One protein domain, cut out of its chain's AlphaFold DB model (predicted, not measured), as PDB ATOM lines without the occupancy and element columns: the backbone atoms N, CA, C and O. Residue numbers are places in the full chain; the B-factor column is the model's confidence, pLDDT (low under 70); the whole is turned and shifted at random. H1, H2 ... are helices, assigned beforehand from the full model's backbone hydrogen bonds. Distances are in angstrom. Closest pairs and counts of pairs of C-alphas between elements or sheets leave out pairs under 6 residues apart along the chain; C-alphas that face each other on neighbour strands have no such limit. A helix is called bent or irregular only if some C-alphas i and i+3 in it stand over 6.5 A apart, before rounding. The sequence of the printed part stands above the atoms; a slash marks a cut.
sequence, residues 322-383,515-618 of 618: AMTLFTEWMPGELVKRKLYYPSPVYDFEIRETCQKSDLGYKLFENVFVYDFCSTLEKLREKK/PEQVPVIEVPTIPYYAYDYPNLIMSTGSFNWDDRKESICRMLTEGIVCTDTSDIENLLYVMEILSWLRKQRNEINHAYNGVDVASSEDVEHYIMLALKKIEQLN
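AT A GLANCE: This is residues 322 to 383 and 515 to 618 of the 618 residues of an uncharacterized protein of Anaerovibrio slackiae (UniProt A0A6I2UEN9). Three helices, H1, H6 and H7, make an up-and-down bundle, each running against the one before it in the chain. H3 crosses H1 and joins it to H2, with H4 farther out; H5 meets H6, and residues 525 to 535 of a long unnamed stretch stick out. The printed part has 166 residues with seven named helices, H1 to H7 in order, and no named strand; the class is all helix. It is compact, with a radius of gyration of the C-alphas of 16.6 A and spans of 49 by 39 by 28 A.

IN THESE COORDINATES: H1, residues 322 to 336, begins at C-alpha 322 (-10.610, -30.398, -33.926) and is only just irregular: C-alphas 328 and 331 are 6.7 A apart. H2 is residues 347 to 358, H3 364 to 370, H4 376 to 383 and H5 545 to 557. H6, residues 568 to 589, measures 31.7 A; H7, residues 600 to 616, measures 24.6 A and ends at C-alpha 616 (-22.458, -26.156, -49.609).

HOW THE PARTS SIT: The closest C-alphas of H1 and H6, which touch, are Thr 327 and Arg 582, 5.8 A. The hairpin H6 and H7 touches at Val 574 and Ala 610, closest C-alphas 5.3 A apart, with a shallow tilt of 31 degrees. H3 touches H1, closest C-alphas Gly 332 and Glu 365, 5.3 A. H2 and H4 only just touch, with 3 pairs of C-alphas within 8 A. Every O i to N i+4 pair is within hydrogen-bond range in H3 to H7; H1 has 9 of 11 and H2 7 of 8.

THE WHOLE: Residues 384 to 514 are not printed; C-alphas 383 and 515 are 17.7 A apart. Residues 515 to 543 are among those with pLDDT under 70.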
ATOM      1  N   ALA A 322      -9.688 -30.842 -32.885       94.06
ATOM      2  CA  ALA A 322     -10.610 -30.398 -33.926       94.06
ATOM      3  C   ALA A 322     -10.791 -28.871 -33.914       94.06
ATOM      4  O   ALA A 322     -10.651 -28.246 -34.959       94.06
ATOM      5  N   MET A 323     -11.006 -28.255 -32.744       91.69
ATOM      6  CA  MET A 323     -11.091 -26.795 -32.595       91.69
ATOM      7  C   MET A 323      -9.802 -26.091 -33.018       91.69
ATOM      8  O   MET A 323      -9.839 -25.076 -33.717       91.69
ATOM      9  N   THR A 324      -8.650 -26.620 -32.603       91.19
ATOM     10  CA  THR A 324      -7.339 -26.048 -32.946       91.19
ATOM     11  C   THR A 324      -7.111 -26.095 -34.453       91.19
ATOM     12  O   THR A 324      -6.834 -25.068 -35.066       91.19
ATOM     13  N   LEU A 325      -7.329 -27.257 -35.071       92.75
ATOM     14  CA  LEU A 325      -7.208 -27.436 -36.515       92.75
ATOM     15  C   LEU A 325      -8.211 -26.563 -37.272       92.75
ATOM     16  O   LEU A 325      -7.828 -25.889 -38.220       92.75
ATOM     17  N   PHE A 326      -9.472 -26.507 -36.836       94.31
ATOM     18  CA  PHE A 326     -10.494 -25.668 -37.459       94.31
ATOM     19  C   PHE A 326     -10.091 -24.189 -37.434       94.31
ATOM     20  O   PHE A 326     -10.077 -23.524 -38.467       94.31
ATOM     21  N   THR A 327      -9.679 -23.680 -36.276       91.81
ATOM     22  CA  THR A 327      -9.312 -22.264 -36.109       91.81
ATOM     23  C   THR A 327      -8.005 -21.879 -36.810       91.81
ATOM     24  O   THR A 327      -7.825 -20.722 -37.170       91.81
ATOM     25  N   GLU A 328      -7.093 -22.821 -37.052       91.12
ATOM     26  CA  GLU A 328      -5.848 -22.548 -37.786       91.12
ATOM     27  C   GLU A 328      -5.953 -22.768 -39.299       91.12
ATOM     28  O   GLU A 328      -5.227 -22.134 -40.067       91.12
ATOM     29  N   TRP A 329      -6.813 -23.687 -39.745       92.88
ATOM     30  CA  TRP A 329      -6.888 -24.097 -41.150       92.88
ATOM     31  C   TRP A 329      -8.040 -23.468 -41.922       92.88
ATOM     32  O   TRP A 329      -7.886 -23.235 -43.124       92.88
ATOM     33  N   MET A 330      -9.178 -23.196 -41.276       94.19
ATOM     34  CA  MET A 330     -10.348 -22.651 -41.970       94.19
ATOM     35  C   MET A 330     -10.111 -21.279 -42.589       94.19
ATOM     36  O   MET A 330     -10.542 -21.107 -43.725       94.19
ATOM     37  N   PRO A 331      -9.356 -20.347 -41.977       94.19
ATOM     38  CA  PRO A 331      -8.993 -19.107 -42.657       94.19
ATOM     39  C   PRO A 331      -8.326 -19.334 -44.019       94.19
ATOM     40  O   PRO A 331      -8.703 -18.718 -45.015       94.19
ATOM     41  N   GLY A 332      -7.392 -20.287 -44.082       92.69
ATOM     42  CA  GLY A 332      -6.732 -20.675 -45.326       92.69
ATOM     43  C   GLY A 332      -7.680 -21.316 -46.341       92.69
ATOM     44  O   GLY A 332      -7.603 -21.008 -47.528       92.69
ATOM     45  N   GLU A 333      -8.592 -22.184 -45.895       92.69
ATOM     46  CA  GLU A 333      -9.582 -22.812 -46.780       92.69
ATOM     47  C   GLU A 333     -10.610 -21.807 -47.323       92.69
ATOM     48  O   GLU A 333     -10.947 -21.894 -48.503       92.69
ATOM     49  N   LEU A 334     -11.047 -20.820 -46.529       93.94
ATOM     50  CA  LEU A 334     -11.953 -19.752 -46.978       93.94
ATOM     51  C   LEU A 334     -11.332 -18.920 -48.110       93.94
ATOM     52  O   LEU A 334     -11.988 -18.670 -49.122       93.94
ATOM     53  N   VAL A 335     -10.055 -18.542 -47.972       92.88
ATOM     54  CA  VAL A 335      -9.324 -17.786 -49.004       92.88
ATOM     55  C   VAL A 335      -9.062 -18.657 -50.235       92.88
ATOM     56  O   VAL A 335      -9.337 -18.245 -51.361       92.88
ATOM     57  N   LYS A 336      -8.569 -19.887 -50.039       90.62
ATOM     58  CA  LYS A 336      -8.236 -20.829 -51.121       90.62
ATOM     59  C   LYS A 336      -9.443 -21.176 -51.994       90.62
ATOM     60  O   LYS A 336      -9.293 -21.315 -53.204       90.62
ATOM     61  N   ARG A 337     -10.622 -21.320 -51.383       90.81
ATOM     62  CA  ARG A 337     -11.895 -21.599 -52.068       90.81
ATOM     63  C   ARG A 337     -12.595 -20.340 -52.577       90.81
ATOM     64  O   ARG A 337     -13.683 -20.452 -53.120       90.81
ATOM     65  N   LYS A 338     -11.987 -19.159 -52.403       90.88
ATOM     66  CA  LYS A 338     -12.559 -17.857 -52.776       90.88
ATOM     67  C   LYS A 338     -13.916 -17.556 -52.123       90.88
ATOM     68  O   LYS A 338     -14.713 -16.778 -52.640       90.88
ATOM     69  N   LEU A 339     -14.156 -18.117 -50.941       92.38
ATOM     70  CA  LEU A 339     -15.346 -17.824 -50.140       92.38
ATOM     71  C   LEU A 339     -15.213 -16.478 -49.420       92.38
ATOM     72  O   LEU A 339     -16.196 -15.768 -49.255       92.38
ATOM     73  N   TYR A 340     -13.996 -16.106 -49.024       94.38
ATOM     74  CA  TYR A 340     -13.679 -14.800 -48.446       94.38
ATOM     75  C   TYR A 340     -12.214 -14.480 -48.738       94.38
ATOM     76  O   TYR A 340     -11.322 -15.112 -48.168       94.38
ATOM     77  N   TYR A 341     -11.943 -13.551 -49.656       92.75
ATOM     78  CA  TYR A 341     -10.583 -13.281 -50.134       92.75
ATOM     79  C   TYR A 341     -10.347 -11.799 -50.461       92.75
ATOM     80  O   TYR A 341     -11.294 -11.085 -50.791       92.75
ATOM     81  N   PRO A 342      -9.098 -11.303 -50.377       86.06
ATOM     82  CA  PRO A 342      -8.791  -9.910 -50.687       86.06
ATOM     83  C   PRO A 342      -9.203  -9.546 -52.111       86.06
ATOM     84  O   PRO A 342      -8.973 -10.316 -53.044       86.06
ATOM     85  N   SER A 343      -9.757  -8.348 -52.289       85.00
ATOM     86  CA  SER A 343     -10.008  -7.821 -53.626       85.00
ATOM     87  C   SER A 343      -8.697  -7.736 -54.411       85.00
ATOM     88  O   SER A 343      -7.735  -7.159 -53.896       85.00
ATOM     89  N   PRO A 344      -8.637  -8.220 -55.667       76.81
ATOM     90  CA  PRO A 344      -7.442  -8.095 -56.505       76.81
ATOM     91  C   PRO A 344      -6.948  -6.647 -56.653       76.81
ATOM     92  O   PRO A 344      -5.767  -6.415 -56.894       76.81
ATOM     93  N   VAL A 345      -7.845  -5.670 -56.486       76.94
ATOM     94  CA  VAL A 345      -7.552  -4.231 -56.556       76.94
ATOM     95  C   VAL A 345      -6.705  -3.751 -55.371       76.94
ATOM     96  O   VAL A 345      -5.941  -2.798 -55.541       76.94
ATOM     97  N   TYR A 346      -6.858  -4.379 -54.201       80.38
ATOM     98  CA  TYR A 346      -6.265  -3.965 -52.921       80.38
ATOM     99  C   TYR A 346      -5.437  -5.075 -52.246       80.38
ATOM    100  O   TYR A 346      -5.032  -4.930 -51.093       80.38
ATOM    101  N   ASP A 347      -5.201  -6.205 -52.926       78.06
ATOM    102  CA  ASP A 347      -4.541  -7.390 -52.360       78.06
ATOM    103  C   ASP A 347      -3.163  -7.049 -51.773       78.06
ATOM    104  O   ASP A 347      -2.846  -7.475 -50.662       78.06
ATOM    105  N   PHE A 348      -2.390  -6.192 -52.450       76.06
ATOM    106  CA  PHE A 348      -1.092  -5.729 -51.961       76.06
ATOM    107  C   PHE A 348      -1.212  -4.942 -50.646       76.06
ATOM    108  O   PHE A 348      -0.551  -5.281 -49.666       76.06
ATOM    109  N   GLU A 349      -2.074  -3.921 -50.583       80.88
ATOM    110  CA  GLU A 349      -2.269  -3.099 -49.382       80.88
ATOM    111  C   GLU A 349      -2.796  -3.922 -48.202       80.88
ATOM    112  O   GLU A 349      -2.396  -3.701 -47.052       80.88
ATOM    113  N   ILE A 350      -3.691  -4.873 -48.479       82.38
ATOM    114  CA  ILE A 350      -4.262  -5.783 -47.485       82.38
ATOM    115  C   ILE A 350      -3.161  -6.690 -46.930       82.38
ATOM    116  O   ILE A 350      -2.960  -6.725 -45.714       82.38
ATOM    117  N   ARG A 351      -2.390  -7.360 -47.797       81.88
ATOM    118  CA  ARG A 351      -1.264  -8.220 -47.395       81.88
ATOM    119  C   ARG A 351      -0.209  -7.461 -46.610       81.88
ATOM    120  O   ARG A 351       0.206  -7.930 -45.554       81.88
ATOM    121  N   GLU A 352       0.177  -6.277 -47.077       77.94
ATOM    122  CA  GLU A 352       1.160  -5.438 -46.394       77.94
ATOM    123  C   GLU A 352       0.666  -5.031 -44.996       77.94
ATOM    124  O   GLU A 352       1.416  -5.070 -44.017       77.94
ATOM    125  N   THR A 353      -0.619  -4.686 -44.878       80.44
ATOM    126  CA  THR A 353      -1.240  -4.336 -43.595       80.44
ATOM    127  C   THR A 353      -1.251  -5.529 -42.642       80.44
ATOM    128  O   THR A 353      -0.816  -5.385 -41.499       80.44
ATOM    129  N   CYS A 354      -1.676  -6.705 -43.112       80.50
ATOM    130  CA  CYS A 354      -1.683  -7.938 -42.323       80.50
ATOM    131  C   CYS A 354      -0.272  -8.359 -41.880       80.50
ATOM    132  O   CYS A 354      -0.073  -8.797 -40.748       80.50
ATOM    133  N   GLN A 355       0.730  -8.198 -42.747       76.19
ATOM    134  CA  GLN A 355       2.115  -8.532 -42.419       76.19
ATOM    135  C   GLN A 355       2.675  -7.610 -41.327       76.19
ATOM    136  O   GLN A 355       3.343  -8.079 -40.403       76.19
ATOM    137  N   LYS A 356       2.376  -6.304 -41.397       74.31
ATOM    138  CA  LYS A 356       2.796  -5.318 -40.387       74.31
ATOM    139  C   LYS A 356       2.122  -5.545 -39.031       74.31
ATOM    140  O   LYS A 356       2.775  -5.346 -38.011       74.31
ATOM    141  N   SER A 357       0.852  -5.958 -39.004       69.44
ATOM    142  CA  SER A 357       0.098  -6.123 -37.752       69.44
ATOM    143  C   SER A 357       0.566  -7.287 -36.879       69.44
ATOM    144  O   SER A 357       0.351  -7.249 -35.673       69.44
ATOM    145  N   ASP A 358       1.201  -8.307 -37.457       67.00
ATOM    146  CA  ASP A 358       1.570  -9.526 -36.723       67.00
ATOM    147  C   ASP A 358       3.074  -9.852 -36.798       67.00
ATOM    148  O   ASP A 358       3.497 -10.922 -36.376       67.00
ATOM    149  N   LEU A 359       3.904  -8.950 -37.343       57.59
ATOM    150  CA  LEU A 359       5.362  -9.130 -37.506       57.59
ATOM    151  C   LEU A 359       5.766 -10.445 -38.221       57.59
ATOM    152  O   LEU A 359       6.923 -10.855 -38.155       57.59
ATOM    153  N   GLY A 360       4.828 -11.096 -38.920       60.38
ATOM    154  CA  GLY A 360       5.025 -12.366 -39.623       60.38
ATOM    155  C   GLY A 360       4.936 -13.638 -38.766       60.38
ATOM    156  O   GLY A 360       5.383 -14.684 -39.235       60.38
ATOM    157  N   TYR A 361       4.395 -13.592 -37.542       65.94
ATOM    158  CA  TYR A 361       4.293 -14.781 -36.677       65.94
ATOM    159  C   TYR A 361       3.163 -15.747 -37.075       65.94
ATOM    160  O   TYR A 361       3.282 -16.956 -36.862       65.94
ATOM    161  N   LYS A 362       2.081 -15.244 -37.669       77.00
ATOM    162  CA  LYS A 362       0.937 -16.005 -38.179       77.00
ATOM    163  C   LYS A 362       0.895 -15.971 -39.702       77.00
ATOM    164  O   LYS A 362       1.381 -15.050 -40.354       77.00
ATOM    165  N   LEU A 363       0.233 -16.981 -40.264       84.19
ATOM    166  CA  LEU A 363      -0.119 -17.006 -41.682       84.19
ATOM    167  C   LEU A 363      -1.004 -15.806 -42.041       84.19
ATOM    168  O   LEU A 363      -1.864 -15.404 -41.252       84.19
ATOM    169  N   PHE A 364      -0.810 -15.278 -43.251       87.12
ATOM    170  CA  PHE A 364      -1.563 -14.140 -43.779       87.12
ATOM    171  C   PHE A 364      -3.074 -14.343 -43.638       87.12
ATOM    172  O   PHE A 364      -3.769 -13.456 -43.154       87.12
ATOM    173  N   GLU A 365      -3.570 -15.523 -44.007       91.44
ATOM    174  CA  GLU A 365      -4.995 -15.839 -44.029       91.44
ATOM    175  C   GLU A 365      -5.606 -15.775 -42.630       91.44
ATOM    176  O   GLU A 365      -6.725 -15.296 -42.476       91.44
ATOM    177  N   ASN A 366      -4.855 -16.172 -41.596       89.12
ATOM    178  CA  ASN A 366      -5.306 -16.060 -40.212       89.12
ATOM    179  C   ASN A 366      -5.482 -14.593 -39.814       89.12
ATOM    180  O   ASN A 366      -6.532 -14.221 -39.300       89.12
ATOM    181  N   VAL A 367      -4.490 -13.743 -40.088       85.94
ATOM    182  CA  VAL A 367      -4.579 -12.308 -39.771       85.94
ATOM    183  C   VAL A 367      -5.685 -11.637 -40.590       85.94
ATOM    184  O   VAL A 367      -6.447 -10.830 -40.066       85.94
ATOM    185  N   PHE A 368      -5.815 -11.998 -41.865       88.44
ATOM    186  CA  PHE A 368      -6.827 -11.461 -42.769       88.44
ATOM    187  C   PHE A 368      -8.256 -11.802 -42.324       88.44
ATOM    188  O   PHE A 368      -9.089 -10.915 -42.147       88.44
ATOM    189  N   VAL A 369      -8.550 -13.083 -42.097       91.06
ATOM    190  CA  VAL A 369      -9.908 -13.528 -41.753       91.06
ATOM    191  C   VAL A 369     -10.312 -13.066 -40.361       91.06
ATOM    192  O   VAL A 369     -11.467 -12.689 -40.153       91.06
ATOM    193  N   TYR A 370      -9.383 -13.065 -39.410       86.94
ATOM    194  CA  TYR A 370      -9.722 -12.740 -38.036       86.94
ATOM    195  C   TYR A 370      -9.638 -11.257 -37.698       86.94
ATOM    196  O   TYR A 370     -10.553 -10.725 -37.075       86.94
ATOM    197  N   ASP A 371      -8.544 -10.609 -38.088       83.81
ATOM    198  CA  ASP A 371      -8.122  -9.359 -37.460       83.81
ATOM    199  C   ASP A 371      -8.160  -8.175 -38.454       83.81
ATOM    200  O   ASP A 371      -8.267  -7.019 -38.043       83.81
ATOM    201  N   PHE A 372      -8.116  -8.426 -39.771       86.25
ATOM    202  CA  PHE A 372      -8.094  -7.357 -40.772       86.25
ATOM    203  C   PHE A 372      -9.427  -6.609 -40.857       86.25
ATOM    204  O   PHE A 372     -10.485  -7.188 -41.114       86.25
ATOM    205  N   CYS A 373      -9.357  -5.289 -40.701       83.44
ATOM    206  CA  CYS A 373     -10.461  -4.363 -40.905       83.44
ATOM    207  C   CYS A 373      -9.912  -3.040 -41.449       83.44
ATOM    208  O   CYS A 373      -8.943  -2.492 -40.918       83.44
ATOM    209  N   SER A 374     -10.531  -2.516 -42.505       81.38
ATOM    210  CA  SER A 374     -10.207  -1.205 -43.067       81.38
ATOM    211  C   SER A 374     -11.459  -0.551 -43.657       81.38
ATOM    212  O   SER A 374     -12.529  -1.158 -43.700       81.38
ATOM    213  N   THR A 375     -11.316   0.701 -44.079       80.25
ATOM    214  CA  THR A 375     -12.271   1.406 -44.939       80.25
ATOM    215  C   THR A 375     -11.656   1.618 -46.316       80.25
ATOM    216  O   THR A 375     -10.424   1.604 -46.463       80.25
ATOM    217  N   LEU A 376     -12.511   1.837 -47.313       74.62
ATOM    218  CA  LEU A 376     -12.098   2.083 -48.691       74.62
ATOM    219  C   LEU A 376     -11.213   3.324 -48.790       74.62
ATOM    220  O   LEU A 376     -10.198   3.295 -49.475       74.62
ATOM    221  N   GLU A 377     -11.551   4.384 -48.054       77.19
ATOM    222  CA  GLU A 377     -10.767   5.623 -47.973       77.19
ATOM    223  C   GLU A 377      -9.330   5.354 -47.516       77.19
ATOM    224  O   GLU A 377      -8.386   5.707 -48.213       77.19
ATOM    225  N   LYS A 378      -9.146   4.622 -46.408       79.00
ATOM    226  CA  LYS A 378      -7.812   4.285 -45.884       79.00
ATOM    227  C   LYS A 378      -7.006   3.419 -46.849       79.00
ATOM    228  O   LYS A 378      -5.785   3.544 -46.913       79.00
ATOM    229  N   LEU A 379      -7.666   2.507 -47.567       77.25
ATOM    230  CA  LEU A 379      -6.996   1.681 -48.573       77.25
ATOM    231  C   LEU A 379      -6.659   2.474 -49.827       77.25
ATOM    232  O   LEU A 379      -5.586   2.257 -50.374       77.25
ATOM    233  N   ARG A 380      -7.505   3.415 -50.246       77.12
ATOM    234  CA  ARG A 380      -7.209   4.350 -51.334       77.12
ATOM    235  C   ARG A 380      -6.053   5.263 -50.977       77.12
ATOM    236  O   ARG A 380      -5.117   5.328 -51.753       77.12
ATOM    237  N   GLU A 381      -6.043   5.858 -49.790       74.88
ATOM    238  CA  GLU A 381      -4.917   6.657 -49.299       74.88
ATOM    239  C   GLU A 381      -3.628   5.833 -49.239       74.88
ATOM    240  O   GLU A 381      -2.581   6.285 -49.691       74.88
ATOM    241  N   LYS A 382      -3.674   4.599 -48.717       68.75
ATOM    242  CA  LYS A 382      -2.510   3.698 -48.739       68.75
ATOM    243  C   LYS A 382      -2.085   3.360 -50.157       68.75
ATOM    244  O   LYS A 382      -0.900   3.426 -50.445       68.75
ATOM    245  N   LYS A 383      -3.029   3.033 -51.036       65.94
ATOM    246  CA  LYS A 383      -2.774   2.730 -52.442       65.94
ATOM    247  C   LYS A 383      -2.224   3.943 -53.177       65.94
ATOM    248  O   LYS A 383      -1.374   3.763 -54.023       65.94
ATOM    249  N   PRO A 515     -18.304   2.543 -59.989       43.28
ATOM    250  CA  PRO A 515     -19.271   2.404 -58.892       43.28
ATOM    251  C   PRO A 515     -20.521   1.573 -59.242       43.28
ATOM    252  O   PRO A 515     -21.173   1.031 -58.363       43.28
ATOM    253  N   GLU A 516     -20.827   1.448 -60.534       41.34
ATOM    254  CA  GLU A 516     -21.968   0.732 -61.110       41.34
ATOM    255  C   GLU A 516     -21.768  -0.795 -61.271       41.34
ATOM    256  O   GLU A 516     -22.711  -1.481 -61.656       41.34
ATOM    257  N   GLN A 517     -20.576  -1.353 -60.997       40.47
ATOM    258  CA  GLN A 517     -20.283  -2.802 -61.084       40.47
ATOM    259  C   GLN A 517     -20.020  -3.482 -59.731       40.47
ATOM    260  O   GLN A 517     -19.769  -4.687 -59.687       40.47
ATOM    261  N   VAL A 518     -20.095  -2.743 -58.626       38.19
ATOM    262  CA  VAL A 518     -20.185  -3.353 -57.296       38.19
ATOM    263  C   VAL A 518     -21.629  -3.833 -57.151       38.19
ATOM    264  O   VAL A 518     -22.530  -3.002 -57.288       38.19
ATOM    265  N   PRO A 519     -21.909  -5.135 -56.937       35.38
ATOM    266  CA  PRO A 519     -23.268  -5.542 -56.626       35.38
ATOM    267  C   PRO A 519     -23.708  -4.727 -55.413       35.38
ATOM    268  O   PRO A 519     -23.038  -4.732 -54.380       35.38
ATOM    269  N   VAL A 520     -24.812  -3.991 -55.552       39.31
ATOM    270  CA  VAL A 520     -25.505  -3.422 -54.400       39.31
ATOM    271  C   VAL A 520     -26.002  -4.622 -53.610       39.31
ATOM    272  O   VAL A 520     -27.073  -5.161 -53.870       39.31
ATOM    273  N   ILE A 521     -25.167  -5.106 -52.698       40.91
ATOM    274  CA  ILE A 521     -25.609  -5.988 -51.636       40.91
ATOM    275  C   ILE A 521     -26.465  -5.063 -50.783       40.91
ATOM    276  O   ILE A 521     -25.927  -4.212 -50.069       40.91
ATOM    277  N   GLU A 522     -27.789  -5.152 -50.930       35.38
ATOM    278  CA  GLU A 522     -28.687  -4.625 -49.911       35.38
ATOM    279  C   GLU A 522     -28.166  -5.177 -48.592       35.38
ATOM    280  O   GLU A 522     -28.152  -6.392 -48.396       35.38
ATOM    281  N   VAL A 523     -27.647  -4.297 -47.731       37.41
ATOM    282  CA  VAL A 523     -27.348  -4.656 -46.350       37.41
ATOM    283  C   VAL A 523     -28.660  -5.219 -45.829       37.41
ATOM    284  O   VAL A 523     -29.622  -4.451 -45.738       37.41
ATOM    285  N   PRO A 524     -28.768  -6.530 -45.548       31.48
ATOM    286  CA  PRO A 524     -30.017  -7.053 -45.054       31.48
ATOM    287  C   PRO A 524     -30.257  -6.339 -43.729       31.48
ATOM    288  O   PRO A 524     -29.476  -6.494 -42.786       31.48
ATOM    289  N   THR A 525     -31.311  -5.531 -43.640       35.78
ATOM    290  CA  THR A 525     -31.914  -5.247 -42.342       35.78
ATOM    291  C   THR A 525     -32.389  -6.588 -41.829       35.78
ATOM    292  O   THR A 525     -33.436  -7.079 -42.243       35.78
ATOM    293  N   ILE A 526     -31.566  -7.215 -40.994       33.19
ATOM    294  CA  ILE A 526     -31.910  -8.450 -40.309       33.19
ATOM    295  C   ILE A 526     -33.167  -8.130 -39.496       33.19
ATOM    296  O   ILE A 526     -33.102  -7.278 -38.602       33.19
ATOM    297  N   PRO A 527     -34.323  -8.759 -39.774       27.91
ATOM    298  CA  PRO A 527     -35.388  -8.781 -38.796       27.91
ATOM    299  C   PRO A 527     -34.796  -9.492 -37.591       27.91
ATOM    300  O   PRO A 527     -34.271 -10.597 -37.722       27.91
ATOM    301  N   TYR A 528     -34.840  -8.839 -36.436       33.94
ATOM    302  CA  TYR A 528     -34.580  -9.465 -35.153       33.94
ATOM    303  C   TYR A 528     -35.526 -10.665 -35.008       33.94
ATOM    304  O   TYR A 528     -36.648 -10.542 -34.520       33.94
ATOM    305  N   TYR A 529     -35.106 -11.829 -35.492       30.25
ATOM    306  CA  TYR A 529     -35.686 -13.089 -35.089       30.25
ATOM    307  C   TYR A 529     -35.037 -13.393 -33.754       30.25
ATOM    308  O   TYR A 529     -33.885 -13.820 -33.684       30.25
ATOM    309  N   ALA A 530     -35.788 -13.093 -32.698       27.72
ATOM    310  CA  ALA A 530     -35.582 -13.664 -31.386       27.72
ATOM    311  C   ALA A 530     -35.600 -15.192 -31.533       27.72
ATOM    312  O   ALA A 530     -36.648 -15.829 -31.459       27.72
ATOM    313  N   TYR A 531     -34.440 -15.774 -31.813       31.09
ATOM    314  CA  TYR A 531     -34.185 -17.155 -31.472       31.09
ATOM    315  C   TYR A 531     -33.756 -17.134 -30.012       31.09
ATOM    316  O   TYR A 531     -32.698 -16.603 -29.681       31.09
ATOM    317  N   ASP A 532     -34.630 -17.654 -29.149       28.56
ATOM    318  CA  ASP A 532     -34.331 -18.008 -27.765       28.56
ATOM    319  C   ASP A 532     -33.143 -18.986 -27.746       28.56
ATOM    320  O   ASP A 532     -33.310 -20.204 -27.743       28.56
ATOM    321  N   TYR A 533     -31.927 -18.448 -27.752       31.08
ATOM    322  CA  TYR A 533     -30.747 -19.132 -27.249       31.08
ATOM    323  C   TYR A 533     -30.473 -18.564 -25.855       31.08
ATOM    324  O   TYR A 533     -30.212 -17.363 -25.732       31.08
ATOM    325  N   PRO A 534     -30.566 -19.372 -24.785       27.98
ATOM    326  CA  PRO A 534     -30.302 -18.898 -23.438       27.98
ATOM    327  C   PRO A 534     -28.843 -18.438 -23.333       27.98
ATOM    328  O   PRO A 534     -27.925 -19.243 -23.414       27.98
ATOM    329  N   ASN A 535     -28.662 -17.125 -23.184       33.41
ATOM    330  CA  ASN A 535     -27.555 -16.433 -22.522       33.41
ATOM    331  C   ASN A 535     -26.238 -17.217 -22.369       33.41
ATOM    332  O   ASN A 535     -26.001 -17.791 -21.310       33.41
ATOM    333  N   LEU A 536     -25.323 -17.104 -23.339       30.47
ATOM    334  CA  LEU A 536     -23.890 -17.244 -23.052       30.47
ATOM    335  C   LEU A 536     -23.003 -16.450 -24.025       30.47
ATOM    336  O   LEU A 536     -22.142 -16.986 -24.714       30.47
ATOM    337  N   ILE A 537     -23.182 -15.128 -24.078       35.16
ATOM    338  CA  ILE A 537     -22.144 -14.236 -24.612       35.16
ATOM    339  C   ILE A 537     -22.009 -13.045 -23.668       35.16
ATOM    340  O   ILE A 537     -22.619 -12.003 -23.872       35.16
ATOM    341  N   MET A 538     -21.173 -13.180 -22.635       29.45
ATOM    342  CA  MET A 538     -20.608 -12.016 -21.952       29.45
ATOM    343  C   MET A 538     -19.112 -12.179 -21.672       29.45
ATOM    344  O   MET A 538     -18.663 -13.128 -21.043       29.45
ATOM    345  N   SER A 539     -18.380 -11.153 -22.115       29.77
ATOM    346  CA  SER A 539     -17.030 -10.729 -21.726       29.77
ATOM    347  C   SER A 539     -15.832 -11.604 -22.131       29.77
ATOM    348  O   SER A 539     -15.596 -12.676 -21.600       29.77
ATOM    349  N   THR A 540     -14.992 -11.088 -23.035       30.02
ATOM    350  CA  THR A 540     -13.723 -10.418 -22.670       30.02
ATOM    351  C   THR A 540     -12.965  -9.963 -23.935       30.02
ATOM    352  O   THR A 540     -12.581 -10.765 -24.776       30.02
ATOM    353  N   GLY A 541     -12.767  -8.645 -24.067       38.69
ATOM    354  CA  GLY A 541     -11.620  -8.006 -24.736       38.69
ATOM    355  C   GLY A 541     -11.202  -8.459 -26.145       38.69
ATOM    356  O   GLY A 541     -10.074  -8.896 -26.318       38.69
ATOM    357  N   SER A 542     -12.068  -8.318 -27.148       38.94
ATOM    358  CA  SER A 542     -11.786  -8.407 -28.597       38.94
ATOM    359  C   SER A 542     -13.145  -8.234 -29.291       38.94
ATOM    360  O   SER A 542     -14.104  -8.779 -28.760       38.94
ATOM    361  N   PHE A 543     -13.249  -7.457 -30.381       47.50
ATOM    362  CA  PHE A 543     -14.489  -7.135 -31.135       47.50
ATOM    363  C   PHE A 543     -15.671  -8.100 -30.887       47.50
ATOM    364  O   PHE A 543     -15.525  -9.306 -31.111       47.50
ATOM    365  N   ASN A 544     -16.837  -7.586 -30.467       70.50
ATOM    366  CA  ASN A 544     -18.061  -8.394 -30.433       70.50
ATOM    367  C   ASN A 544     -18.333  -8.933 -31.855       70.50
ATOM    368  O   ASN A 544     -17.992  -8.272 -32.839       70.50
ATOM    369  N   TRP A 545     -18.907 -10.137 -31.985       81.12
ATOM    370  CA  TRP A 545     -19.213 -10.719 -33.298       81.12
ATOM    371  C   TRP A 545     -20.041  -9.757 -34.157       81.12
ATOM    372  O   TRP A 545     -19.758  -9.625 -35.344       81.12
ATOM    373  N   ASP A 546     -20.964  -9.014 -33.548       79.62
ATOM    374  CA  ASP A 546     -21.767  -7.995 -34.228       79.62
ATOM    375  C   ASP A 546     -20.902  -6.919 -34.909       79.62
ATOM    376  O   ASP A 546     -21.054  -6.662 -36.104       79.62
ATOM    377  N   ASP A 547     -19.914  -6.371 -34.197       79.88
ATOM    378  CA  ASP A 547     -18.985  -5.364 -34.729       79.88
ATOM    379  C   ASP A 547     -18.113  -5.947 -35.862       79.88
ATOM    380  O   ASP A 547     -17.772  -5.279 -36.852       79.88
ATOM    381  N   ARG A 548     -17.720  -7.224 -35.723       84.25
ATOM    382  CA  ARG A 548     -16.941  -7.933 -36.745       84.25
ATOM    383  C   ARG A 548     -17.782  -8.193 -37.991       84.25
ATOM    384  O   ARG A 548     -17.290  -7.970 -39.097       84.25
ATOM    385  N   LYS A 549     -19.030  -8.622 -37.819       86.06
ATOM    386  CA  LYS A 549     -20.007  -8.851 -38.883       86.06
ATOM    387  C   LYS A 549     -20.277  -7.565 -39.654       86.06
ATOM    388  O   LYS A 549     -20.180  -7.579 -40.877       86.06
ATOM    389  N   GLU A 550     -20.510  -6.448 -38.965       84.25
ATOM    390  CA  GLU A 550     -20.680  -5.137 -39.603       84.25
ATOM    391  C   GLU A 550     -19.447  -4.756 -40.434       84.25
ATOM    392  O   GLU A 550     -19.565  -4.359 -41.594       84.25
ATOM    393  N   SER A 551     -18.246  -4.955 -39.883       82.75
ATOM    394  CA  SER A 551     -16.995  -4.695 -40.602       82.75
ATOM    395  C   SER A 551     -16.828  -5.580 -41.842       82.75
ATOM    396  O   SER A 551     -16.374  -5.093 -42.877       82.75
ATOM    397  N   ILE A 552     -17.185  -6.866 -41.760       87.38
ATOM    398  CA  ILE A 552     -17.150  -7.797 -42.897       87.38
ATOM    399  C   ILE A 552     -18.136  -7.353 -43.979       87.38
ATOM    400  O   ILE A 552     -17.731  -7.217 -45.133       87.38
ATOM    401  N   CYS A 553     -19.390  -7.079 -43.609       85.69
ATOM    402  CA  CYS A 553     -20.416  -6.603 -44.534       85.69
ATOM    403  C   CYS A 553     -19.971  -5.314 -45.228       85.69
ATOM    404  O   CYS A 553     -20.002  -5.245 -46.452       85.69
ATOM    405  N   ARG A 554     -19.454  -4.336 -44.472       86.44
ATOM    406  CA  ARG A 554     -18.921  -3.093 -45.039       86.44
ATOM    407  C   ARG A 554     -17.802  -3.359 -46.044       86.44
ATOM    408  O   ARG A 554     -17.836  -2.814 -47.139       86.44
ATOM    409  N   MET A 555     -16.828  -4.207 -45.711       87.06
ATOM    410  CA  MET A 555     -15.717  -4.516 -46.621       87.06
ATOM    411  C   MET A 555     -16.162  -5.247 -47.897       87.06
ATOM    412  O   MET A 555     -15.547  -5.041 -48.944       87.06
ATOM    413  N   LEU A 556     -17.207  -6.077 -47.824       85.12
ATOM    414  CA  LEU A 556     -17.825  -6.707 -48.996       85.12
ATOM    415  C   LEU A 556     -18.543  -5.661 -49.863       85.12
ATOM    416  O   LEU A 556     -18.303  -5.600 -51.066       85.12
ATOM    417  N   THR A 557     -19.358  -4.793 -49.255       82.19
ATOM    418  CA  THR A 557     -20.071  -3.708 -49.954       82.19
ATOM    419  C   THR A 557     -19.116  -2.687 -50.575       82.19
ATOM    420  O   THR A 557     -19.379  -2.174 -51.653       82.19
ATOM    421  N   GLU A 558     -17.988  -2.398 -49.928       80.50
ATOM    422  CA  GLU A 558     -16.962  -1.478 -50.438       80.50
ATOM    423  C   GLU A 558     -16.025  -2.129 -51.478       80.50
ATOM    424  O   GLU A 558     -15.132  -1.461 -52.000       80.50
ATOM    425  N   GLY A 559     -16.185  -3.425 -51.781       79.38
ATOM    426  CA  GLY A 559     -15.332  -4.147 -52.733       79.38
ATOM    427  C   GLY A 559     -13.872  -4.292 -52.280       79.38
ATOM    428  O   GLY A 559     -12.976  -4.489 -53.106       79.38
ATOM    429  N   ILE A 560     -13.619  -4.173 -50.974       81.81
ATOM    430  CA  ILE A 560     -12.311  -4.399 -50.337       81.81
ATOM    431  C   ILE A 560     -12.025  -5.895 -50.244       81.81
ATOM    432  O   ILE A 560     -10.892  -6.343 -50.433       81.81
ATOM    433  N   VAL A 561     -13.068  -6.663 -49.948       87.81
ATOM    434  CA  VAL A 561     -13.058  -8.120 -49.893       87.81
ATOM    435  C   VAL A 561     -14.044  -8.645 -50.925       87.81
ATOM    436  O   VAL A 561     -15.087  -8.040 -51.159       87.81
ATOM    437  N   CYS A 562     -13.707  -9.771 -51.536       87.38
ATOM    438  CA  CYS A 562     -14.525 -10.444 -52.527       87.38
ATOM    439  C   CYS A 562     -14.957 -11.828 -52.032       87.38
ATOM    440  O   CYS A 562     -14.344 -12.430 -51.142       87.38
ATOM    441  N   THR A 563     -16.029 -12.325 -52.639       90.50
ATOM    442  CA  THR A 563     -16.552 -13.673 -52.448       90.50
ATOM    443  C   THR A 563     -17.125 -14.172 -53.770       90.50
ATOM    444  O   THR A 563     -17.744 -13.398 -54.499       90.50
ATOM    445  N   ASP A 564     -16.887 -15.442 -54.093       88.75
ATOM    446  CA  ASP A 564     -17.443 -16.087 -55.289       88.75
ATOM    447  C   ASP A 564     -18.803 -16.756 -54.996       88.75
ATOM    448  O   ASP A 564     -19.483 -17.194 -55.923       88.75
ATOM    449  N   THR A 565     -19.226 -16.826 -53.725       86.44
ATOM    450  CA  THR A 565     -20.524 -17.401 -53.343       86.44
ATOM    451  C   THR A 565     -21.638 -16.353 -53.356       86.44
ATOM    452  O   THR A 565     -21.457 -15.215 -52.925       86.44
ATOM    453  N   SER A 566     -22.826 -16.747 -53.818       83.50
ATOM    454  CA  SER A 566     -24.043 -15.932 -53.720       83.50
ATOM    455  C   SER A 566     -24.714 -16.010 -52.342       83.50
ATOM    456  O   SER A 566     -25.613 -15.223 -52.058       83.50
ATOM    457  N   ASP A 567     -24.310 -16.959 -51.494       88.25
ATOM    458  CA  ASP A 567     -24.919 -17.229 -50.188       88.25
ATOM    459  C   ASP A 567     -24.104 -16.583 -49.055       88.25
ATOM    460  O   ASP A 567     -23.375 -17.223 -48.288       88.25
ATOM    461  N   ILE A 568     -24.207 -15.255 -48.986       86.62
ATOM    462  CA  ILE A 568     -23.489 -14.429 -48.005       86.62
ATOM    463  C   ILE A 568     -23.945 -14.750 -46.573       86.62
ATOM    464  O   ILE A 568     -23.149 -14.664 -45.640       86.62
ATOM    465  N   GLU A 569     -25.202 -15.156 -46.385       85.56
ATOM    466  CA  GLU A 569     -25.736 -15.519 -45.070       85.56
ATOM    467  C   GLU A 569     -25.003 -16.736 -44.493       85.56
ATOM    468  O   GLU A 569     -24.494 -16.677 -43.370       85.56
ATOM    469  N   ASN A 570     -24.860 -17.811 -45.275       86.44
ATOM    470  CA  ASN A 570     -24.117 -18.986 -44.830       86.44
ATOM    471  C   ASN A 570     -22.620 -18.710 -44.664       86.44
ATOM    472  O   ASN A 570     -22.010 -19.270 -43.749       86.44
ATOM    473  N   LEU A 571     -22.027 -17.833 -45.481       89.94
ATOM    474  CA  LEU A 571     -20.647 -17.386 -45.283       89.94
ATOM    475  C   LEU A 571     -20.472 -16.692 -43.924       89.94
ATOM    476  O   LEU A 571     -19.582 -17.063 -43.155       89.94
ATOM    477  N   LEU A 572     -21.329 -15.718 -43.608       88.12
ATOM    478  CA  LEU A 572     -21.289 -15.008 -42.327       88.12
ATOM    479  C   LEU A 572     -21.495 -15.970 -41.157       88.12
ATOM    480  O   LEU A 572     -20.777 -15.879 -40.167       88.12
ATOM    481  N   TYR A 573     -22.403 -16.935 -41.293       86.75
ATOM    482  CA  TYR A 573     -22.646 -17.943 -40.266       86.75
ATOM    483  C   TYR A 573     -21.437 -18.868 -40.030       86.75
ATOM    484  O   TYR A 573     -21.099 -19.196 -38.894       86.75
ATOM    485  N   VAL A 574     -20.720 -19.266 -41.088       90.81
ATOM    486  CA  VAL A 574     -19.453 -20.009 -40.950       90.81
ATOM    487  C   VAL A 574     -18.399 -19.165 -40.227       90.81
ATOM    488  O   VAL A 574     -17.687 -19.676 -39.361       90.81
ATOM    489  N   MET A 575     -18.296 -17.875 -40.561       91.81
ATOM    490  CA  MET A 575     -17.361 -16.952 -39.910       91.81
ATOM    491  C   MET A 575     -17.717 -16.705 -38.434       91.81
ATOM    492  O   MET A 575     -16.811 -16.571 -37.608       91.81
ATOM    493  N   GLU A 576     -19.007 -16.716 -38.090       89.50
ATOM    494  CA  GLU A 576     -19.503 -16.637 -36.713       89.50
ATOM    495  C   GLU A 576     -19.020 -17.825 -35.889       89.50
ATOM    496  O   GLU A 576     -18.355 -17.646 -34.868       89.50
ATOM    497  N   ILE A 577     -19.266 -19.040 -36.389       87.94
ATOM    498  CA  ILE A 577     -18.809 -20.275 -35.746       87.94
ATOM    499  C   ILE A 577     -17.284 -20.275 -35.610       87.94
ATOM    500  O   ILE A 577     -16.749 -20.646 -34.568       87.94
ATOM    501  N   LEU A 578     -16.560 -19.825 -36.636       91.38
ATOM    502  CA  LEU A 578     -15.102 -19.734 -36.600       91.38
ATOM    503  C   LEU A 578     -14.594 -18.776 -35.512       91.38
ATOM    504  O   LEU A 578     -13.610 -19.086 -34.834       91.38
ATOM    505  N   SER A 579     -15.252 -17.629 -35.340       87.56
ATOM    506  CA  SER A 579     -14.954 -16.674 -34.269       87.56
ATOM    507  C   SER A 579     -15.269 -17.268 -32.894       87.56
ATOM    508  O   SER A 579     -14.432 -17.236 -31.986       87.56
ATOM    509  N   TRP A 580     -16.439 -17.897 -32.766       87.12
ATOM    510  CA  TRP A 580     -16.894 -18.543 -31.541       87.12
ATOM    511  C   TRP A 580     -15.953 -19.675 -31.104       87.12
ATOM    512  O   TRP A 580     -15.479 -19.666 -29.971       87.12
ATOM    513  N   LEU A 581     -15.566 -20.581 -32.010       88.75
ATOM    514  CA  LEU A 581     -14.623 -21.670 -31.720       88.75
ATOM    515  C   LEU A 581     -13.236 -21.148 -31.322       88.75
ATOM    516  O   LEU A 581     -12.595 -21.709 -30.432       88.75
ATOM    517  N   ARG A 582     -12.761 -20.053 -31.939       87.38
ATOM    518  CA  ARG A 582     -11.496 -19.405 -31.542       87.38
ATOM    519  C   ARG A 582     -11.580 -18.869 -30.114       87.38
ATOM    520  O   ARG A 582     -10.619 -19.031 -29.360       87.38
ATOM    521  N   LYS A 583     -12.710 -18.258 -29.748       84.19
ATOM    522  CA  LYS A 583     -12.974 -17.777 -28.388       84.19
ATOM    523  C   LYS A 583     -13.005 -18.939 -27.392       84.19
ATOM    524  O   LYS A 583     -12.210 -18.919 -26.458       84.19
ATOM    525  N   GLN A 584     -13.798 -19.982 -27.656       84.88
ATOM    526  CA  GLN A 584     -13.893 -21.169 -26.794       84.88
ATOM    527  C   GLN A 584     -12.528 -21.826 -26.567       84.88
ATOM    528  O   GLN A 584     -12.134 -22.087 -25.436       84.88
ATOM    529  N   ARG A 585     -11.738 -22.013 -27.630       85.56
ATOM    530  CA  ARG A 585     -10.375 -22.556 -27.528       85.56
ATOM    531  C   ARG A 585      -9.479 -21.718 -26.607       85.56
ATOM    532  O   ARG A 585      -8.706 -22.277 -25.833       85.56
ATOM    533  N   ASN A 586      -9.546 -20.389 -26.701       82.44
ATOM    534  CA  ASN A 586      -8.752 -19.501 -25.850       82.44
ATOM    535  C   ASN A 586      -9.236 -19.547 -24.391       82.44
ATOM    536  O   ASN A 586      -8.408 -19.600 -23.486       82.44
ATOM    537  N   GLU A 587     -10.552 -19.569 -24.167       81.19
ATOM    538  CA  GLU A 587     -11.155 -19.677 -22.833       81.19
ATOM    539  C   GLU A 587     -10.775 -20.998 -22.155       81.19
ATOM    540  O   GLU A 587     -10.303 -20.967 -21.026       81.19
ATOM    541  N   ILE A 588     -10.840 -22.131 -22.865       77.75
ATOM    542  CA  ILE A 588     -10.401 -23.452 -22.372       77.75
ATOM    543  C   ILE A 588      -8.933 -23.429 -21.939       77.75
ATOM    544  O   ILE A 588      -8.587 -23.922 -20.866       77.75
ATOM    545  N   ASN A 589      -8.058 -22.836 -22.754       72.50
ATOM    546  CA  ASN A 589      -6.621 -22.787 -22.471       72.50
ATOM    547  C   ASN A 589      -6.263 -21.848 -21.301       72.50
ATOM    548  O   ASN A 589      -5.177 -21.970 -20.732       72.50
ATOM    549  N   HIS A 590      -7.147 -20.908 -20.955       69.19
ATOM    550  CA  HIS A 590      -6.942 -19.897 -19.913       69.19
ATOM    551  C   HIS A 590      -7.959 -19.996 -18.763       69.19
ATOM    552  O   HIS A 590      -8.069 -19.066 -17.958       69.19
ATOM    553  N   ALA A 591      -8.689 -21.109 -18.657       61.84
ATOM    554  CA  ALA A 591      -9.719 -21.329 -17.649       61.84
ATOM    555  C   ALA A 591      -9.094 -21.523 -16.256       61.84
ATOM    556  O   ALA A 591      -8.896 -22.640 -15.788       61.84
ATOM    557  N   TYR A 592      -8.775 -20.418 -15.579       56.03
ATOM    558  CA  TYR A 592      -8.308 -20.435 -14.189       56.03
ATOM    559  C   TYR A 592      -9.451 -20.253 -13.176       56.03
ATOM    560  O   TYR A 592      -9.298 -20.674 -12.034       56.03
ATOM    561  N   ASN A 593     -10.599 -19.678 -13.575       50.44
ATOM    562  CA  ASN A 593     -11.697 -19.311 -12.669       50.44
ATOM    563  C   ASN A 593     -13.083 -19.464 -13.321       50.44
ATOM    564  O   ASN A 593     -13.563 -18.504 -13.910       50.44
ATOM    565  N   GLY A 594     -13.735 -20.627 -13.190       53.50
ATOM    566  CA  GLY A 594     -15.200 -20.775 -13.326       53.50
ATOM    567  C   GLY A 594     -15.872 -20.148 -14.558       53.50
ATOM    568  O   GLY A 594     -17.047 -19.800 -14.476       53.50
ATOM    569  N   VAL A 595     -15.139 -19.959 -15.659       59.53
ATOM    570  CA  VAL A 595     -15.695 -19.474 -16.925       59.53
ATOM    571  C   VAL A 595     -16.578 -20.589 -17.456       59.53
ATOM    572  O   VAL A 595     -16.122 -21.728 -17.545       59.53
ATOM    573  N   ASP A 596     -17.836 -20.273 -17.745       62.78
ATOM    574  CA  ASP A 596     -18.744 -21.221 -18.375       62.78
ATOM    575  C   ASP A 596     -18.284 -21.411 -19.824       62.78
ATOM    576  O   ASP A 596     -18.245 -20.459 -20.607       62.78
ATOM    577  N   VAL A 597     -17.814 -22.614 -20.131       71.69
ATOM    578  CA  VAL A 597     -17.264 -22.979 -21.437       71.69
ATOM    579  C   VAL A 597     -18.269 -23.893 -22.122       71.69
ATOM    580  O   VAL A 597     -18.907 -24.713 -21.465       71.69
ATOM    581  N   ALA A 598     -18.381 -23.781 -23.444       75.94
ATOM    582  CA  ALA A 598     -19.252 -24.623 -24.250       75.94
ATOM    583  C   ALA A 598     -19.096 -26.121 -23.948       75.94
ATOM    584  O   ALA A 598     -17.989 -26.626 -23.720       75.94
ATOM    585  N   SER A 599     -20.217 -26.845 -24.005       83.00
ATOM    586  CA  SER A 599     -20.207 -28.292 -23.828       83.00
ATOM    587  C   SER A 599     -19.484 -28.987 -24.989       83.00
ATOM    588  O   SER A 599     -19.317 -28.441 -26.082       83.00
ATOM    589  N   SER A 600     -19.066 -30.236 -24.765       86.31
ATOM    590  CA  SER A 600     -18.497 -31.067 -25.837       86.31
ATOM    591  C   SER A 600     -19.480 -31.260 -26.999       86.31
ATOM    592  O   SER A 600     -19.059 -31.242 -28.155       86.31
ATOM    593  N   GLU A 601     -20.778 -31.372 -26.697       88.12
ATOM    594  CA  GLU A 601     -21.848 -31.516 -27.691       88.12
ATOM    595  C   GLU A 601     -21.997 -30.254 -28.550       88.12
ATOM    596  O   GLU A 601     -22.103 -30.356 -29.772       88.12
ATOM    597  N   ASP A 602     -21.917 -29.065 -27.942       85.56
ATOM    598  CA  ASP A 602     -21.985 -27.793 -28.672       85.56
ATOM    599  C   ASP A 602     -20.794 -27.634 -29.622       85.56
ATOM    600  O   ASP A 602     -20.958 -27.296 -30.796       85.56
ATOM    601  N   VAL A 603     -19.578 -27.909 -29.135       87.56
ATOM    602  CA  VAL A 603     -18.354 -27.824 -29.947       87.56
ATOM    603  C   VAL A 603     -18.423 -28.779 -31.139       87.56
ATOM    604  O   VAL A 603     -18.139 -28.374 -32.270       87.56
ATOM    605  N   GLU A 604     -18.819 -30.032 -30.907       92.75
ATOM    606  CA  GLU A 604     -19.026 -31.019 -31.966       92.75
ATOM    607  C   GLU A 604     -20.071 -30.540 -32.982       92.75
ATOM    608  O   GLU A 604     -19.800 -30.525 -34.190       92.75
ATOM    609  N   HIS A 605     -21.234 -30.095 -32.499       90.38
ATOM    610  CA  HIS A 605     -22.335 -29.631 -33.334       90.38
ATOM    611  C   HIS A 605     -21.906 -28.483 -34.252       90.38
ATOM    612  O   HIS A 605     -22.082 -28.568 -35.471       90.38
ATOM    613  N   TYR A 606     -21.300 -27.432 -33.694       89.44
ATOM    614  CA  TYR A 606     -20.923 -26.248 -34.461       89.44
ATOM    615  C   TYR A 606     -19.789 -26.520 -35.449       89.44
ATOM    616  O   TYR A 606     -19.863 -26.047 -36.586       89.44
ATOM    617  N   ILE A 607     -18.780 -27.328 -35.089       93.75
ATOM    618  CA  ILE A 607     -17.742 -27.731 -36.051       93.75
ATOM    619  C   ILE A 607     -18.387 -28.477 -37.224       93.75
ATOM    620  O   ILE A 607     -18.167 -28.112 -38.380       93.75
ATOM    621  N   MET A 608     -19.211 -29.492 -36.951       94.94
ATOM    622  CA  MET A 608     -19.842 -30.296 -38.003       94.94
ATOM    623  C   MET A 608     -20.781 -29.470 -38.885       94.94
ATOM    624  O   MET A 608     -20.788 -29.638 -40.109       94.94
ATOM    625  N   LEU A 609     -21.535 -28.546 -38.287       90.62
ATOM    626  CA  LEU A 609     -22.420 -27.633 -39.002       90.62
ATOM    627  C   LEU A 609     -21.639 -26.682 -39.917       90.62
ATOM    628  O   LEU A 609     -22.015 -26.512 -41.078       90.62
ATOM    629  N   ALA A 610     -20.540 -26.102 -39.431       91.69
ATOM    630  CA  ALA A 610     -19.706 -25.214 -40.233       91.69
ATOM    631  C   ALA A 610     -19.021 -25.953 -41.389       91.69
ATOM    632  O   ALA A 610     -19.050 -25.459 -42.513       91.69
ATOM    633  N   LEU A 611     -18.473 -27.153 -41.153       94.31
ATOM    634  CA  LEU A 611     -17.890 -27.971 -42.224       94.31
ATOM    635  C   LEU A 611     -18.921 -28.278 -43.317       94.31
ATOM    636  O   LEU A 611     -18.626 -28.102 -44.497       94.31
ATOM    637  N   LYS A 612     -20.147 -28.658 -42.929       93.25
ATOM    638  CA  LYS A 612     -21.243 -28.915 -43.873       93.25
ATOM    639  C   LYS A 612     -21.601 -27.670 -44.687       93.25
ATOM    640  O   LYS A 612     -21.790 -27.773 -45.895       93.25
ATOM    641  N   LYS A 613     -21.691 -26.500 -44.049       90.25
ATOM    642  CA  LYS A 613     -21.995 -25.237 -44.741       90.25
ATOM    643  C   LYS A 613     -20.874 -24.828 -45.695       90.25
ATOM    644  O   LYS A 613     -21.164 -24.462 -46.824       90.25
ATOM    645  N   ILE A 614     -19.605 -24.975 -45.307       91.06
ATOM    646  CA  ILE A 614     -18.459 -24.726 -46.203       91.06
ATOM    647  C   ILE A 614     -18.540 -25.598 -47.462       91.06
ATOM    648  O   ILE A 614     -18.242 -25.127 -48.555       91.06
ATOM    649  N   GLU A 615     -18.953 -26.858 -47.334       89.44
ATOM    650  CA  GLU A 615     -19.123 -27.761 -48.480       89.44
ATOM    651  C   GLU A 615     -20.302 -27.379 -49.388       89.44
ATOM    652  O   GLU A 615     -20.283 -27.724 -50.565       89.44
ATOM    653  N   GLN A 616     -21.297 -26.658 -48.863       87.69
ATOM    654  CA  GLN A 616     -22.458 -26.156 -49.609       87.69
ATOM    655  C   GLN A 616     -22.212 -24.800 -50.285       87.69
ATOM    656  O   GLN A 616     -22.932 -24.457 -51.215       87.69
ATOM    657  N   LEU A 617     -21.218 -24.035 -49.820       83.31
ATOM    658  CA  LEU A 617     -20.842 -22.727 -50.372       83.31
ATOM    659  C   LEU A 617     -19.997 -22.818 -51.656       83.31
ATOM    660  O   LEU A 617     -19.684 -21.780 -52.237       83.31
ATOM    661  N   ASN A 618     -19.605 -24.035 -52.047       58.91
ATOM    662  CA  ASN A 618     -18.723 -24.341 -53.174       58.91
ATOM    663  C   ASN A 618     -19.446 -24.427 -54.521       58.91
ATOM    664  O   ASN A 618     -20.514 -25.080 -54.575       58.91
TER     665      ASN A 618